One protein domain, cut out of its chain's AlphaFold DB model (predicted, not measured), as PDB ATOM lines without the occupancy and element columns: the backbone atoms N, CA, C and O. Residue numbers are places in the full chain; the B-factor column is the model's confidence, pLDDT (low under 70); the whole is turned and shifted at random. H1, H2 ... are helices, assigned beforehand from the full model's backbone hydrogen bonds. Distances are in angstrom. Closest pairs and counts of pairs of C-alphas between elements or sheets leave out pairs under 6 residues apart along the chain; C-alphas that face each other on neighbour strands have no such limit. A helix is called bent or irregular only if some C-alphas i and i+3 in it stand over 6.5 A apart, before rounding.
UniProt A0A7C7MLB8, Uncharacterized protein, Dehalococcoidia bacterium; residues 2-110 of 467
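This is residues 2 to 110 of the 467 residues of an uncharacterized protein of Dehalococcoidia bacterium (UniProt A0A7C7MLB8). What is the shape? Two layers of aligned helices pack together, H1, H3 and H5 side by side and H2 and H4 over them. What is printed? 109 residues with five named helices, H1 to H5 in order, and no named strand: all helix, compact, radius of gyration of the C-alphas 12.8 A, spans 37 by 31 by 20 A.

Where are the helices? H1 is residues 10 to 23, from C-alpha (-29.442, -18.372, 25.717); H2 29 to 44; H3 49 to 63; H4 69 to 85, 24.7 A from first to last C-alpha; H5 87 to 104, 23.9 A, to C-alpha (-51.723, -34.266, 5.061). Is any irregular? H5 is: C-alphas 95 and 98 are 7.6 A apart.

Which is the hub? H3 touches the four others, H1 with closest C-alphas Leu 12 and Thr 54, 5.5 A. Is there a bundle? H2, H3, H4 and H5 form one, up and down, each running against the one before. Are the backbones bonded? O i to N i+4 pairs are within hydrogen-bond range throughout H1, H2 and H4, 10 of 11 in H3 and 11 of 14 in H5.

Any cut? The printed part has no cut, and the four links between helices are tight. Where is confidence low? Residues 2 to 3 are under 70.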
ATOM      1  N   SER A   2     -34.278  -7.017  20.122       50.84
ATOM      2  CA  SER A   2     -34.522  -6.964  21.565       50.84
ATOM      3  C   SER A   2     -34.513  -8.390  22.110       50.84
ATOM      4  O   SER A   2     -35.064  -9.279  21.472       50.84
ATOM      5  N   ASN A   3     -33.858  -8.623  23.244       62.78
ATOM      6  CA  ASN A   3     -33.766  -9.943  23.856       62.78
ATOM      7  C   ASN A   3     -35.125 -10.270  24.506       62.78
ATOM      8  O   ASN A   3     -35.399  -9.881  25.637       62.78
ATOM      9  N   ILE A   4     -36.042 -10.879  23.747       70.56
ATOM     10  CA  ILE A   4     -37.434 -11.099  24.185       70.56
ATOM     11  C   ILE A   4     -37.494 -12.114  25.347       70.56
ATOM     12  O   ILE A   4     -38.430 -12.072  26.148       70.56
ATOM     13  N   PHE A   5     -36.465 -12.960  25.501       80.06
ATOM     14  CA  PHE A   5     -36.408 -14.045  26.485       80.06
ATOM     15  C   PHE A   5     -35.271 -13.898  27.514       80.06
ATOM     16  O   PHE A   5     -34.671 -14.897  27.904       80.06
ATOM     17  N   GLU A   6     -34.984 -12.687  28.013       74.56
ATOM     18  CA  GLU A   6     -33.904 -12.411  28.997       74.56
ATOM     19  C   GLU A   6     -33.900 -13.313  30.252       74.56
ATOM     20  O   GLU A   6     -32.873 -13.455  30.911       74.56
ATOM     21  N   LYS A   7     -35.040 -13.927  30.598       82.94
ATOM     22  CA  LYS A   7     -35.206 -14.804  31.771       82.94
ATOM     23  C   LYS A   7     -34.914 -16.288  31.498       82.94
ATOM     24  O   LYS A   7     -34.955 -17.081  32.438       82.94
ATOM     25  N   TYR A   8     -34.652 -16.672  30.249       84.69
ATOM     26  CA  TYR A   8     -34.536 -18.065  29.805       84.69
ATOM     27  C   TYR A   8     -33.140 -18.374  29.232       84.69
ATOM     28  O   TYR A   8     -32.372 -17.452  28.950       84.69
ATOM     29  N   PRO A   9     -32.771 -19.663  29.066       85.88
ATOM     30  CA  PRO A   9     -31.462 -20.044  28.537       85.88
ATOM     31  C   PRO A   9     -31.161 -19.422  27.169       85.88
ATOM     32  O   PRO A   9     -32.029 -19.360  26.300       85.88
ATOM     33  N   GLU A  10     -29.901 -19.042  26.946       84.62
ATOM     34  CA  GLU A  10     -29.442 -18.372  25.717       84.62
ATOM     35  C   GLU A  10     -29.778 -19.158  24.440       84.62
ATOM     36  O   GLU A  10     -30.132 -18.569  23.421       84.62
ATOM     37  N   ASN A  11     -29.778 -20.492  24.519       86.81
ATOM     38  CA  ASN A  11     -30.165 -21.365  23.414       86.81
ATOM     39  C   ASN A  11     -31.579 -21.073  22.871       86.81
ATOM     40  O   ASN A  11     -31.794 -21.190  21.672       86.81
ATOM     41  N   LEU A  12     -32.536 -20.661  23.714       88.31
ATOM     42  CA  LEU A  12     -33.876 -20.292  23.245       88.31
ATOM     43  C   LEU A  12     -33.831 -19.052  22.342       88.31
ATOM     44  O   LEU A  12     -34.480 -19.034  21.300       88.31
ATOM     45  N   ASN A  13     -33.039 -18.041  22.715       86.25
ATOM     46  CA  ASN A  13     -32.868 -16.831  21.908       86.25
ATOM     47  C   ASN A  13     -32.183 -17.139  20.570       86.25
ATOM     48  O   ASN A  13     -32.614 -16.635  19.538       86.25
ATOM     49  N   ILE A  14     -31.177 -18.021  20.571       87.12
ATOM     50  CA  ILE A  14     -30.492 -18.458  19.343       87.12
ATOM     51  C   ILE A  14     -31.475 -19.137  18.378       87.12
ATOM     52  O   ILE A  14     -31.501 -18.809  17.190       87.12
ATOM     53  N   GLU A  15     -32.301 -20.063  18.871       89.75
ATOM     54  CA  GLU A  15     -33.280 -20.767  18.032       89.75
ATOM     55  C   GLU A  15     -34.428 -19.862  17.578       89.75
ATOM     56  O   GLU A  15     -34.934 -20.003  16.462       89.75
ATOM     57  N   PHE A  16     -34.822 -18.895  18.407       89.81
ATOM     58  CA  PHE A  16     -35.797 -17.884  18.021       89.81
ATOM     59  C   PHE A  16     -35.266 -17.017  16.878       89.81
ATOM     60  O   PHE A  16     -35.913 -16.934  15.839       89.81
ATOM     61  N   ASP A  17     -34.061 -16.461  17.011       88.38
ATOM     62  CA  ASP A  17     -33.439 -15.642  15.968       88.38
ATOM     63  C   ASP A  17     -33.240 -16.432  14.664       88.38
ATOM     64  O   ASP A  17     -33.486 -15.914  13.570       88.38
ATOM     65  N   ASN A  18     -32.826 -17.700  14.767       89.00
ATOM     66  CA  ASN A  18     -32.658 -18.586  13.617       89.00
ATOM     67  C   ASN A  18     -33.993 -18.863  12.910       89.00
ATOM     68  O   ASN A  18     -34.121 -18.626  11.706       89.00
ATOM     69  N   SER A  19     -35.008 -19.310  13.658       89.44
ATOM     70  CA  SER A  19     -36.333 -19.586  13.094       89.44
ATOM     71  C   SER A  19     -36.964 -18.331  12.502       89.44
ATOM     72  O   SER A  19     -37.419 -18.361  11.364       89.44
ATOM     73  N   PHE A  20     -36.902 -17.196  13.197       86.12
ATOM     74  CA  PHE A  20     -37.457 -15.941  12.713       86.12
ATOM     75  C   PHE A  20     -36.772 -15.489  11.425       86.12
ATOM     76  O   PHE A  20     -37.447 -15.043  10.502       86.12
ATOM     77  N   LYS A  21     -35.447 -15.655  11.309       87.94
ATOM     78  CA  LYS A  21     -34.705 -15.338  10.082       87.94
ATOM     79  C   LYS A  21     -35.182 -16.163   8.886       87.94
ATOM     80  O   LYS A  21     -35.353 -15.588   7.814       87.94
ATOM     81  N   VAL A  22     -35.389 -17.469   9.063       86.12
ATOM     82  CA  VAL A  22     -35.848 -18.367   7.988       86.12
ATOM     83  C   VAL A  22     -37.320 -18.118   7.654       86.12
ATOM     84  O   VAL A  22     -37.687 -17.962   6.494       86.12
ATOM     85  N   LEU A  23     -38.171 -18.005   8.674       86.69
ATOM     86  CA  LEU A  23     -39.615 -17.839   8.516       86.69
ATOM     87  C   LEU A  23     -40.013 -16.441   8.028       86.69
ATOM     88  O   LEU A  23     -41.110 -16.272   7.494       86.69
ATOM     89  N   LYS A  24     -39.128 -15.440   8.152       82.88
ATOM     90  CA  LYS A  24     -39.374 -14.064   7.699       82.88
ATOM     91  C   LYS A  24     -39.809 -14.002   6.237       82.88
ATOM     92  O   LYS A  24     -40.670 -13.191   5.906       82.88
ATOM     93  N   GLU A  25     -39.234 -14.837   5.378       80.50
ATOM     94  CA  GLU A  25     -39.564 -14.873   3.948       80.50
ATOM     95  C   GLU A  25     -40.935 -15.517   3.674       80.50
ATOM     96  O   GLU A  25     -41.579 -15.186   2.681       80.50
ATOM     97  N   ASN A  26     -41.423 -16.355   4.595       81.38
ATOM     98  CA  ASN A  26     -42.689 -17.081   4.477       81.38
ATOM     99  C   ASN A  26     -43.883 -16.376   5.146       81.38
ATOM    100  O   ASN A  26     -45.028 -16.755   4.886       81.38
ATOM    101  N   PHE A  27     -43.640 -15.403   6.029       89.31
ATOM    102  CA  PHE A  27     -44.678 -14.728   6.819       89.31
ATOM    103  C   PHE A  27     -44.944 -13.299   6.335       89.31
ATOM    104  O   PHE A  27     -44.010 -12.540   6.055       89.31
ATOM    105  N   SER A  28     -46.221 -12.902   6.334       88.75
ATOM    106  CA  SER A  28     -46.610 -11.486   6.284       88.75
ATOM    107  C   SER A  28     -46.225 -10.756   7.579       88.75
ATOM    108  O   SER A  28     -45.960 -11.383   8.604       88.75
ATOM    109  N   ASP A  29     -46.216  -9.423   7.567       84.56
ATOM    110  CA  ASP A  29     -45.875  -8.645   8.766       84.56
ATOM    111  C   ASP A  29     -46.861  -8.886   9.929       84.56
ATOM    112  O   ASP A  29     -46.444  -8.949  11.083       84.56
ATOM    113  N   GLU A  30     -48.146  -9.115   9.636       88.31
ATOM    114  CA  GLU A  30     -49.151  -9.508  10.639       88.31
ATOM    115  C   GLU A  30     -48.858 -10.896  11.230       88.31
ATOM    116  O   GLU A  30     -48.889 -11.073  12.446       88.31
ATOM    117  N   GLN A  31     -48.503 -11.862  10.376       90.75
ATOM    118  CA  GLN A  31     -48.162 -13.229  10.783       90.75
ATOM    119  C   GLN A  31     -46.895 -13.290  11.636       90.75
ATOM    120  O   GLN A  31     -46.789 -14.136  12.519       90.75
ATOM    121  N   ARG A  32     -45.934 -12.389  11.398       88.12
ATOM    122  CA  ARG A  32     -44.740 -12.276  12.241       88.12
ATOM    123  C   ARG A  32     -45.105 -11.855  13.654       88.12
ATOM    124  O   ARG A  32     -44.694 -12.538  14.581       88.12
ATOM    125  N   ASN A  33     -45.914 -10.809  13.815       88.62
ATOM    126  CA  ASN A  33     -46.348 -10.368  15.143       88.62
ATOM    127  C   ASN A  33     -47.143 -11.469  15.862       88.62
ATOM    128  O   ASN A  33     -46.874 -11.766  17.021       88.62
ATOM    129  N   GLU A  34     -48.063 -12.131  15.151       91.94
ATOM    130  CA  GLU A  34     -48.834 -13.248  15.708       91.94
ATOM    131  C   GLU A  34     -47.932 -14.411  16.153       91.94
ATOM    132  O   GLU A  34     -48.153 -14.997  17.214       91.94
ATOM    133  N   TRP A  35     -46.897 -14.734  15.375       92.12
ATOM    134  CA  TRP A  35     -45.915 -15.750  15.743       92.12
ATOM    135  C   TRP A  35     -45.111 -15.355  16.982       92.12
ATOM    136  O   TRP A  35     -44.978 -16.168  17.895       92.12
ATOM    137  N   GLU A  36     -44.597 -14.125  17.047       91.00
ATOM    138  CA  GLU A  36     -43.847 -13.636  18.211       91.00
ATOM    139  C   GLU A  36     -44.684 -13.721  19.496       91.00
ATOM    140  O   GLU A  36     -44.226 -14.274  20.502       91.00
ATOM    141  N   ASP A  37     -45.933 -13.250  19.442       91.44
ATOM    142  CA  ASP A  37     -46.865 -13.293  20.570       91.44
ATOM    143  C   ASP A  37     -47.183 -14.734  20.994       91.44
ATOM    144  O   ASP A  37     -47.203 -15.051  22.189       91.44
ATOM    145  N   LEU A  38     -47.380 -15.636  20.028       93.19
ATOM    146  CA  LEU A  38     -47.669 -17.045  20.285       93.19
ATOM    147  C   LEU A  38     -46.485 -17.769  20.935       93.19
ATOM    148  O   LEU A  38     -46.661 -18.449  21.945       93.19
ATOM    149  N   ILE A  39     -45.273 -17.604  20.404       93.88
ATOM    150  CA  ILE A  39     -44.056 -18.209  20.966       93.88
ATOM    151  C   ILE A  39     -43.811 -17.708  22.388       93.88
ATOM    152  O   ILE A  39     -43.456 -18.494  23.274       93.88
ATOM    153  N   LYS A  40     -44.043 -16.417  22.640       91.25
ATOM    154  CA  LYS A  40     -43.942 -15.846  23.982       91.25
ATOM    155  C   LYS A  40     -44.970 -16.448  24.937       91.25
ATOM    156  O   LYS A  40     -44.595 -16.901  26.015       91.25
ATOM    157  N   SER A  41     -46.229 -16.533  24.507       91.81
ATOM    158  CA  SER A  41     -47.313 -17.160  25.273       91.81
ATOM    159  C   SER A  41     -46.991 -18.611  25.650       91.81
ATOM    160  O   SER A  41     -47.106 -18.993  26.814       91.81
ATOM    161  N   ILE A  42     -46.499 -19.412  24.694       92.50
ATOM    162  CA  ILE A  42     -46.099 -20.802  24.949       92.50
ATOM    163  C   ILE A  42     -44.949 -20.849  25.955       92.50
ATOM    164  O   ILE A  42     -45.011 -21.620  26.907       92.50
ATOM    165  N   THR A  43     -43.924 -20.015  25.792       91.94
ATOM    166  CA  THR A  43     -42.750 -20.005  26.681       91.94
ATOM    167  C   THR A  43     -43.116 -19.664  28.122       91.94
ATOM    168  O   THR A  43     -42.628 -20.316  29.041       91.94
ATOM    169  N   ASP A  44     -44.009 -18.692  28.313       89.31
ATOM    170  CA  ASP A  44     -44.425 -18.209  29.633       89.31
ATOM    171  C   ASP A  44     -45.536 -19.062  30.281       89.31
ATOM    172  O   ASP A  44     -45.884 -18.841  31.442       89.31
ATOM    173  N   SER A  45     -46.077 -20.062  29.573       87.94
ATOM    174  CA  SER A  45     -47.172 -20.919  30.065       87.94
ATOM    175  C   SER A  45     -46.793 -21.815  31.256       87.94
ATOM    176  O   SER A  45     -47.671 -22.276  31.985       87.94
ATOM    177  N   GLY A  46     -45.501 -22.070  31.487       85.25
ATOM    178  CA  GLY A  46     -45.050 -22.991  32.528       85.25
ATOM    179  C   GLY A  46     -43.534 -23.030  32.722       85.25
ATOM    180  O   GLY A  46     -42.754 -22.627  31.865       85.25
ATOM    181  N   VAL A  47     -43.096 -23.571  33.867       81.12
ATOM    182  CA  VAL A  47     -41.687 -23.541  34.324       81.12
ATOM    183  C   VAL A  47     -40.712 -24.202  33.337       81.12
ATOM    184  O   VAL A  47     -39.553 -23.798  33.246       81.12
ATOM    185  N   ARG A  48     -41.163 -25.219  32.591       85.56
ATOM    186  CA  ARG A  48     -40.368 -25.923  31.566       85.56
ATOM    187  C   ARG A  48     -40.909 -25.753  30.147       85.56
ATOM    188  O   ARG A  48     -40.441 -26.426  29.234       85.56
ATOM    189  N   SER A  49     -41.864 -24.850  29.925       89.62
ATOM    190  CA  SER A  49     -42.433 -24.650  28.587       89.62
ATOM    191  C   SER A  49     -41.402 -24.145  27.578       89.62
ATOM    192  O   SER A  49     -41.501 -24.476  26.403       89.62
ATOM    193  N   TRP A  50     -40.349 -23.463  28.039       90.69
ATOM    194  CA  TRP A  50     -39.220 -23.037  27.209       90.69
ATOM    195  C   TRP A  50     -38.500 -24.194  26.483       90.69
ATOM    196  O   TRP A  50     -37.981 -23.988  25.384       90.69
ATOM    197  N   GLU A  51     -38.484 -25.413  27.044       92.19
ATOM    198  CA  GLU A  51     -37.916 -26.601  26.380       92.19
ATOM    199  C   GLU A  51     -38.761 -26.983  25.157       92.19
ATOM    200  O   GLU A  51     -38.228 -27.232  24.073       92.19
ATOM    201  N   ILE A  52     -40.089 -26.947  25.314       93.88
ATOM    202  CA  ILE A  52     -41.043 -27.196  24.230       93.88
ATOM    203  C   ILE A  52     -40.970 -26.083  23.188       93.88
ATOM    204  O   ILE A  52     -40.915 -26.387  21.999       93.88
ATOM    205  N   THR A  53     -40.893 -24.816  23.608       94.88
ATOM    206  CA  THR A  53     -40.704 -23.688  22.687       94.88
ATOM    207  C   THR A  53     -39.439 -23.874  21.852       94.88
ATOM    208  O   THR A  53     -39.477 -23.730  20.635       94.88
ATOM    209  N   THR A  54     -38.324 -24.256  22.479       93.88
ATOM    210  CA  THR A  54     -37.060 -24.498  21.769       93.88
ATOM    211  C   THR A  54     -37.221 -25.592  20.709       93.88
ATOM    212  O   THR A  54     -36.772 -25.433  19.573       93.88
ATOM    213  N   ALA A  55     -37.881 -26.702  21.055       94.31
ATOM    214  CA  ALA A  55     -38.148 -27.790  20.115       94.31
ATOM    215  C   ALA A  55     -39.102 -27.366  18.982       94.31
ATOM    216  O   ALA A  55     -38.875 -27.723  17.827       94.31
ATOM    217  N   LEU A  56     -40.133 -26.579  19.302       95.38
ATOM    218  CA  LEU A  56     -41.091 -26.024  18.346       95.38
ATOM    219  C   LEU A  56     -40.376 -25.125  17.335       95.38
ATOM    220  O   LEU A  56     -40.550 -25.317  16.136       95.38
ATOM    221  N   LEU A  57     -39.531 -24.199  17.795       94.81
ATOM    222  CA  LEU A  57     -38.791 -23.275  16.930       94.81
ATOM    223  C   LEU A  57     -37.876 -24.030  15.964       94.81
ATOM    224  O   LEU A  57     -37.939 -23.788  14.761       94.81
ATOM    225  N   LYS A  58     -37.120 -25.018  16.458       94.31
ATOM    226  CA  LYS A  58     -36.306 -25.901  15.605       94.31
ATOM    227  C   LYS A  58     -37.148 -26.589  14.537       94.31
ATOM    228  O   LYS A  58     -36.859 -26.484  13.351       94.31
ATOM    229  N   LYS A  59     -38.234 -27.246  14.953       94.94
ATOM    230  CA  LYS A  59     -39.093 -28.005  14.038       94.94
ATOM    231  C   LYS A  59     -39.848 -27.111  13.053       94.94
ATOM    232  O   LYS A  59     -40.139 -27.545  11.945       94.94
ATOM    233  N   SER A  60     -40.156 -25.870  13.430       94.12
ATOM    234  CA  SER A  60     -40.832 -24.907  12.557       94.12
ATOM    235  C   SER A  60     -40.000 -24.552  11.324       94.12
ATOM    236  O   SER A  60     -40.565 -24.368  10.248       94.12
ATOM    237  N   VAL A  61     -38.668 -24.531  11.460       92.88
ATOM    238  CA  VAL A  61     -37.737 -24.339  10.341       92.88
ATOM    239  C   VAL A  61     -37.840 -25.512   9.374       92.88
ATOM    240  O   VAL A  61     -38.085 -25.288   8.192       92.88
ATOM    241  N   ASP A  62     -37.772 -26.747   9.875       91.81
ATOM    242  CA  ASP A  62     -37.933 -27.951   9.045       91.81
ATOM    243  C   ASP A  62     -39.304 -27.975   8.341       91.81
ATOM    244  O   ASP A  62     -39.422 -28.297   7.161       91.81
ATOM    245  N   LEU A  63     -40.369 -27.607   9.060       92.69
ATOM    246  CA  LEU A  63     -41.732 -27.586   8.526       92.69
ATOM    247  C   LEU A  63     -41.971 -26.463   7.516       92.69
ATOM    248  O   LEU A  63     -42.920 -26.560   6.741       92.69
ATOM    249  N   SER A  64     -41.134 -25.426   7.492       91.31
ATOM    250  CA  SER A  64     -41.272 -24.297   6.565       91.31
ATOM    251  C   SER A  64     -41.049 -24.670   5.099       91.31
ATOM    252  O   SER A  64     -41.507 -23.957   4.208       91.31
ATOM    253  N   GLU A  65     -40.419 -25.819   4.840       89.31
ATOM    254  CA  GLU A  65     -40.296 -26.394   3.498       89.31
ATOM    255  C   GLU A  65     -41.620 -26.998   2.992       89.31
ATOM    256  O   GLU A  65     -41.820 -27.160   1.788       89.31
ATOM    257  N   ILE A  66     -42.530 -27.344   3.911       89.25
ATOM    258  CA  ILE A  66     -43.774 -28.078   3.631       89.25
ATOM    259  C   ILE A  66     -45.004 -27.184   3.832       89.25
ATOM    260  O   ILE A  66     -45.988 -27.319   3.101       89.25
ATOM    261  N   LEU A  67     -44.957 -26.293   4.824       90.62
ATOM    262  CA  LEU A  67     -46.070 -25.472   5.286       90.62
ATOM    263  C   LEU A  67     -45.878 -23.989   4.971       90.62
ATOM    264  O   LEU A  67     -44.778 -23.443   5.044       90.62
ATOM    265  N   LYS A  68     -46.991 -23.306   4.703       89.62
ATOM    266  CA  LYS A  68     -47.044 -21.845   4.554       89.62
ATOM    267  C   LYS A  68     -47.235 -21.146   5.899       89.62
ATOM    268  O   LYS A  68     -47.601 -21.769   6.893       89.62
ATOM    269  N   GLY A  69     -47.081 -19.818   5.913       89.19
ATOM    270  CA  GLY A  69     -47.157 -19.019   7.140       89.19
ATOM    271  C   GLY A  69     -48.405 -19.243   7.994       89.19
ATOM    272  O   GLY A  69     -48.299 -19.483   9.193       89.19
ATOM    273  N   ALA A  70     -49.588 -19.272   7.376       90.75
ATOM    274  CA  ALA A  70     -50.836 -19.515   8.101       90.75
ATOM    275  C   ALA A  70     -50.906 -20.929   8.714       90.75
ATOM    276  O   ALA A  70     -51.396 -21.089   9.829       90.75
ATOM    277  N   GLU A  71     -50.394 -21.942   8.012       92.44
ATOM    278  CA  GLU A  71     -50.396 -23.340   8.464       92.44
ATOM    279  C   GLU A  71     -49.375 -23.560   9.589       92.44
ATOM    280  O   GLU A  71     -49.657 -24.287  10.537       92.44
ATOM    281  N   LEU A  72     -48.217 -22.893   9.532       93.44
ATOM    282  CA  LEU A  72     -47.229 -22.900  10.616       93.44
ATOM    283  C   LEU A  72     -47.790 -22.271  11.892       93.44
ATOM    284  O   LEU A  72     -47.614 -22.831  12.972       93.44
ATOM    285  N   ILE A  73     -48.509 -21.152  11.776       93.75
ATOM    286  CA  ILE A  73     -49.185 -20.521  12.916       93.75
ATOM    287  C   ILE A  73     -50.270 -21.445  13.478       93.75
ATOM    288  O   ILE A  73     -50.342 -21.626  14.691       93.75
ATOM    289  N   GLN A  74     -51.093 -22.066  12.625       94.50
ATOM    290  CA  GLN A  74     -52.085 -23.056  13.067       94.50
ATOM    291  C   GLN A  74     -51.428 -24.233  13.794       94.50
ATOM    292  O   GLN A  74     -51.876 -24.629  14.867       94.50
ATOM    293  N   TRP A  75     -50.326 -24.757  13.257       96.00
ATOM    294  CA  TRP A  75     -49.561 -25.821  13.898       96.00
ATOM    295  C   TRP A  75     -49.011 -25.391  15.261       96.00
ATOM    296  O   TRP A  75     -49.168 -26.119  16.239       96.00
ATOM    297  N   ALA A  76     -48.437 -24.194  15.372       95.31
ATOM    298  CA  ALA A  76     -47.954 -23.685  16.651       95.31
ATOM    299  C   ALA A  76     -49.094 -23.450  17.658       95.31
ATOM    300  O   ALA A  76     -48.905 -23.698  18.847       95.31
ATOM    301  N   LYS A  77     -50.293 -23.052  17.206       95.19
ATOM    302  CA  LYS A  77     -51.494 -22.964  18.056       95.19
ATOM    303  C   LYS A  77     -51.920 -24.338  18.570       95.19
ATOM    304  O   LYS A  77     -52.170 -24.469  19.764       95.19
ATOM    305  N   MET A  78     -51.915 -25.366  17.716       95.44
ATOM    306  CA  MET A  78     -52.112 -26.753  18.155       95.44
ATOM    307  C   MET A  78     -51.087 -27.120  19.234       95.44
ATOM    308  O   MET A  78     -51.473 -27.583  20.300       95.44
ATOM    309  N   ILE A  79     -49.788 -26.871  19.020       95.62
ATOM    310  CA  ILE A  79     -48.771 -27.171  20.039       95.62
ATOM    311  C   ILE A  79     -49.019 -26.388  21.336       95.62
ATOM    312  O   ILE A  79     -48.904 -26.969  22.412       95.62
ATOM    313  N   SER A  80     -49.415 -25.115  21.258       94.44
ATOM    314  CA  SER A  80     -49.797 -24.320  22.431       94.44
ATOM    315  C   SER A  80     -50.927 -24.974  23.225       94.44
ATOM    316  O   SER A  80     -50.850 -25.037  24.451       94.44
ATOM    317  N   ASN A  81     -51.957 -25.486  22.545       93.25
ATOM    318  CA  ASN A  81     -53.041 -26.216  23.200       93.25
ATOM    319  C   ASN A  81     -52.512 -27.490  23.868       93.25
ATOM    320  O   ASN A  81     -52.795 -27.734  25.038       93.25
ATOM    321  N   LEU A  82     -51.680 -28.266  23.168       93.12
ATOM    322  CA  LEU A  82     -51.121 -29.511  23.698       93.12
ATOM    323  C   LEU A  82     -50.195 -29.294  24.900       93.12
ATOM    324  O   LEU A  82     -50.179 -30.135  25.795       93.12
ATOM    325  N   VAL A  83     -49.457 -28.179  24.962       93.25
ATOM    326  CA  VAL A  83     -48.636 -27.818  26.134       93.25
ATOM    327  C   VAL A  83     -49.502 -27.657  27.379       93.25
ATOM    328  O   VAL A  83     -49.126 -28.151  28.440       93.25
ATOM    329  N   ASN A  84     -50.680 -27.040  27.239       90.12
ATOM    330  CA  ASN A  84     -51.630 -26.881  28.341       90.12
ATOM    331  C   ASN A  84     -52.223 -28.220  28.808       90.12
ATOM    332  O   ASN A  84     -52.613 -28.338  29.968       90.12
ATOM    333  N   LEU A  85     -52.284 -29.228  27.929       89.56
ATOM    334  CA  LEU A  85     -52.699 -30.581  28.299       89.56
ATOM    335  C   LEU A  85     -51.560 -31.341  28.986       89.56
ATOM    336  O   LEU A  85     -51.712 -31.811  30.112       89.56
ATOM    337  N   SER A  86     -50.424 -31.493  28.299       90.88
ATOM    338  CA  SER A  86     -49.265 -32.257  28.759       90.88
ATOM    339  C   SER A  86     -48.006 -31.925  27.952       90.88
ATOM    340  O   SER A  86     -47.969 -32.063  26.728       90.88
ATOM    341  N   HIS A  87     -46.909 -31.607  28.647       90.12
ATOM    342  CA  HIS A  87     -45.597 -31.391  28.023       90.12
ATOM    343  C   HIS A  87     -45.094 -32.604  27.224       90.12
ATOM    344  O   HIS A  87     -44.465 -32.434  26.181       90.12
ATOM    345  N   VAL A  88     -45.372 -33.826  27.694       89.38
ATOM    346  CA  VAL A  88     -44.953 -35.064  27.011       89.38
ATOM    347  C   VAL A  88     -45.685 -35.206  25.676       89.38
ATOM    348  O   VAL A  88     -45.060 -35.517  24.661       89.38
ATOM    349  N   LEU A  89     -46.985 -34.896  25.670       91.69
ATOM    350  CA  LEU A  89     -47.815 -34.906  24.468       91.69
ATOM    351  C   LEU A  89     -47.327 -33.875  23.455       91.69
ATOM    352  O   LEU A  89     -47.034 -34.238  22.320       91.69
ATOM    353  N   ALA A  90     -47.144 -32.624  23.886       93.25
ATOM    354  CA  ALA A  90     -46.621 -31.562  23.030       93.25
ATOM    355  C   ALA A  90     -45.262 -31.934  22.414       93.25
ATOM    356  O   ALA A  90     -45.065 -31.781  21.208       93.25
ATOM    357  N   SER A  91     -44.345 -32.490  23.214       92.50
ATOM    358  CA  SER A  91     -43.042 -32.951  22.729       92.50
ATOM    359  C   SER A  91     -43.171 -34.057  21.675       92.50
ATOM    360  O   SER A  91     -42.509 -33.988  20.638       92.50
ATOM    361  N   SER A  92     -44.024 -35.064  21.907       91.94
ATOM    362  CA  SER A  92     -44.253 -36.150  20.940       91.94
ATOM    363  C   SER A  92     -44.854 -35.626  19.634       91.94
ATOM    364  O   SER A  92     -44.407 -35.997  18.545       91.94
ATOM    365  N   SER A  93     -45.828 -34.717  19.728       92.44
ATOM    366  CA  SER A  93     -46.462 -34.099  18.567       92.44
ATOM    367  C   SER A  93     -45.454 -33.310  17.737       92.44
ATOM    368  O   SER A  93     -45.411 -33.507  16.524       92.44
ATOM    369  N   ILE A  94     -44.584 -32.497  18.353       94.88
ATOM    370  CA  ILE A  94     -43.504 -31.787  17.640       94.88
ATOM    371  C   ILE A  94     -42.592 -32.784  16.919       94.88
ATOM    372  O   ILE A  94     -42.338 -32.630  15.724       94.88
ATOM    373  N   GLN A  95     -42.132 -33.831  17.611       92.88
ATOM    374  CA  GLN A  95     -41.194 -34.810  17.055       92.88
ATOM    375  C   GLN A  95     -41.720 -35.485  15.777       92.88
ATOM    376  O   GLN A  95     -40.935 -35.718  14.857       92.88
ATOM    377  N   HIS A  96     -43.025 -35.766  15.705       91.50
ATOM    378  CA  HIS A  96     -43.658 -36.499  14.599       91.50
ATOM    379  C   HIS A  96     -44.392 -35.609  13.579       91.50
ATOM    380  O   HIS A  96     -44.935 -36.117  12.592       91.50
ATOM    381  N   SER A  97     -44.397 -34.289  13.789       92.44
ATOM    382  CA  SER A  97     -45.146 -33.326  12.971       92.44
ATOM    383  C   SER A  97     -44.732 -33.323  11.497       92.44
ATOM    384  O   SER A  97     -45.601 -33.284  10.637       92.44
ATOM    385  N   ASP A  98     -43.444 -33.436  11.171       91.12
ATOM    386  CA  ASP A  98     -42.945 -33.486   9.782       91.12
ATOM    387  C   ASP A  98     -43.521 -34.670   8.999       91.12
ATOM    388  O   ASP A  98     -44.006 -34.527   7.874       91.12
ATOM    389  N   LYS A  99     -43.532 -35.853   9.616       91.81
ATOM    390  CA  LYS A  99     -44.030 -37.075   8.981       91.81
ATOM    391  C   LYS A  99     -45.539 -37.016   8.767       91.81
ATOM    392  O   LYS A  99     -46.013 -37.442   7.721       91.81
ATOM    393  N   PHE A 100     -46.289 -36.499   9.736       91.12
ATOM    394  CA  PHE A 100     -47.737 -36.327   9.618       91.12
ATOM    395  C   PHE A 100     -48.099 -35.247   8.583       91.12
ATOM    396  O   PHE A 100     -48.875 -35.503   7.659       91.12
ATOM    397  N   LEU A 101     -47.493 -34.064   8.687       93.00
ATOM    398  CA  LEU A 101     -47.827 -32.900   7.864       93.00
ATOM    399  C   LEU A 101     -47.345 -33.028   6.423       93.00
ATOM    400  O   LEU A 101     -47.980 -32.474   5.529       93.00
ATOM    401  N   SER A 102     -46.286 -33.798   6.163       91.56
ATOM    402  CA  SER A 102     -45.893 -34.153   4.791       91.56
ATOM    403  C   SER A 102     -46.962 -34.986   4.072       91.56
ATOM    404  O   SER A 102     -47.144 -34.843   2.861       91.56
ATOM    405  N   ILE A 103     -47.714 -35.816   4.806       92.75
ATOM    406  CA  ILE A 103     -48.800 -36.640   4.256       92.75
ATOM    407  C   ILE A 103     -50.070 -35.801   4.081       92.75
ATOM    408  O   ILE A 103     -50.687 -35.824   3.012       92.75
ATOM    409  N   THR A 104     -50.473 -35.046   5.107       90.94
ATOM    410  CA  THR A 104     -51.723 -34.266   5.061       90.94
ATOM    411  C   THR A 104     -51.600 -32.957   4.287       90.94
ATOM    412  O   THR A 104     -52.625 -32.424   3.840       90.94
ATOM    413  N   LYS A 105     -50.364 -32.483   4.074       88.62
ATOM    414  CA  LYS A 105     -50.006 -31.202   3.449       88.62
ATOM    415  C   LYS A 105     -50.657 -30.024   4.175       88.62
ATOM    416  O   LYS A 105     -51.448 -29.302   3.581       88.62
ATOM    417  N   GLY A 106     -50.424 -29.924   5.484       84.75
ATOM    418  CA  GLY A 106     -50.954 -28.839   6.328       84.75
ATOM    419  C   GLY A 106     -52.436 -28.950   6.698       84.75
ATOM    420  O   GLY A 106     -52.925 -28.185   7.524       84.75
ATOM    421  N   ARG A 107     -53.173 -29.926   6.154       89.94
ATOM    422  CA  ARG A 107     -54.578 -30.160   6.519       89.94
ATOM    423  C   ARG A 107     -54.707 -30.913   7.843       89.94
ATOM    424  O   ARG A 107     -53.811 -31.660   8.236       89.94
ATOM    425  N   HIS A 108     -55.877 -30.777   8.468       94.38
ATOM    426  CA  HIS A 108     -56.284 -31.494   9.684       94.38
ATOM    427  C   HIS A 108     -55.452 -31.193  10.943       94.38
ATOM    428  O   HIS A 108     -55.516 -31.962  11.896       94.38
ATOM    429  N   ILE A 109     -54.709 -30.080  10.980       94.06
ATOM    430  CA  ILE A 109     -53.990 -29.623  12.183       94.06
ATOM    431  C   ILE A 109     -54.972 -29.442  13.349       94.06
ATOM    432  O   ILE A 109     -54.817 -30.076  14.390       94.06
ATOM    433  N   ASP A 110     -56.036 -28.664  13.136       93.38
ATOM    434  CA  ASP A 110     -57.049 -28.414  14.168       93.38
ATOM    435  C   ASP A 110     -57.761 -29.705  14.585       93.38
ATOM    436  O   ASP A 110     -57.939 -29.969  15.769       93.38
TER     437      ASP A 110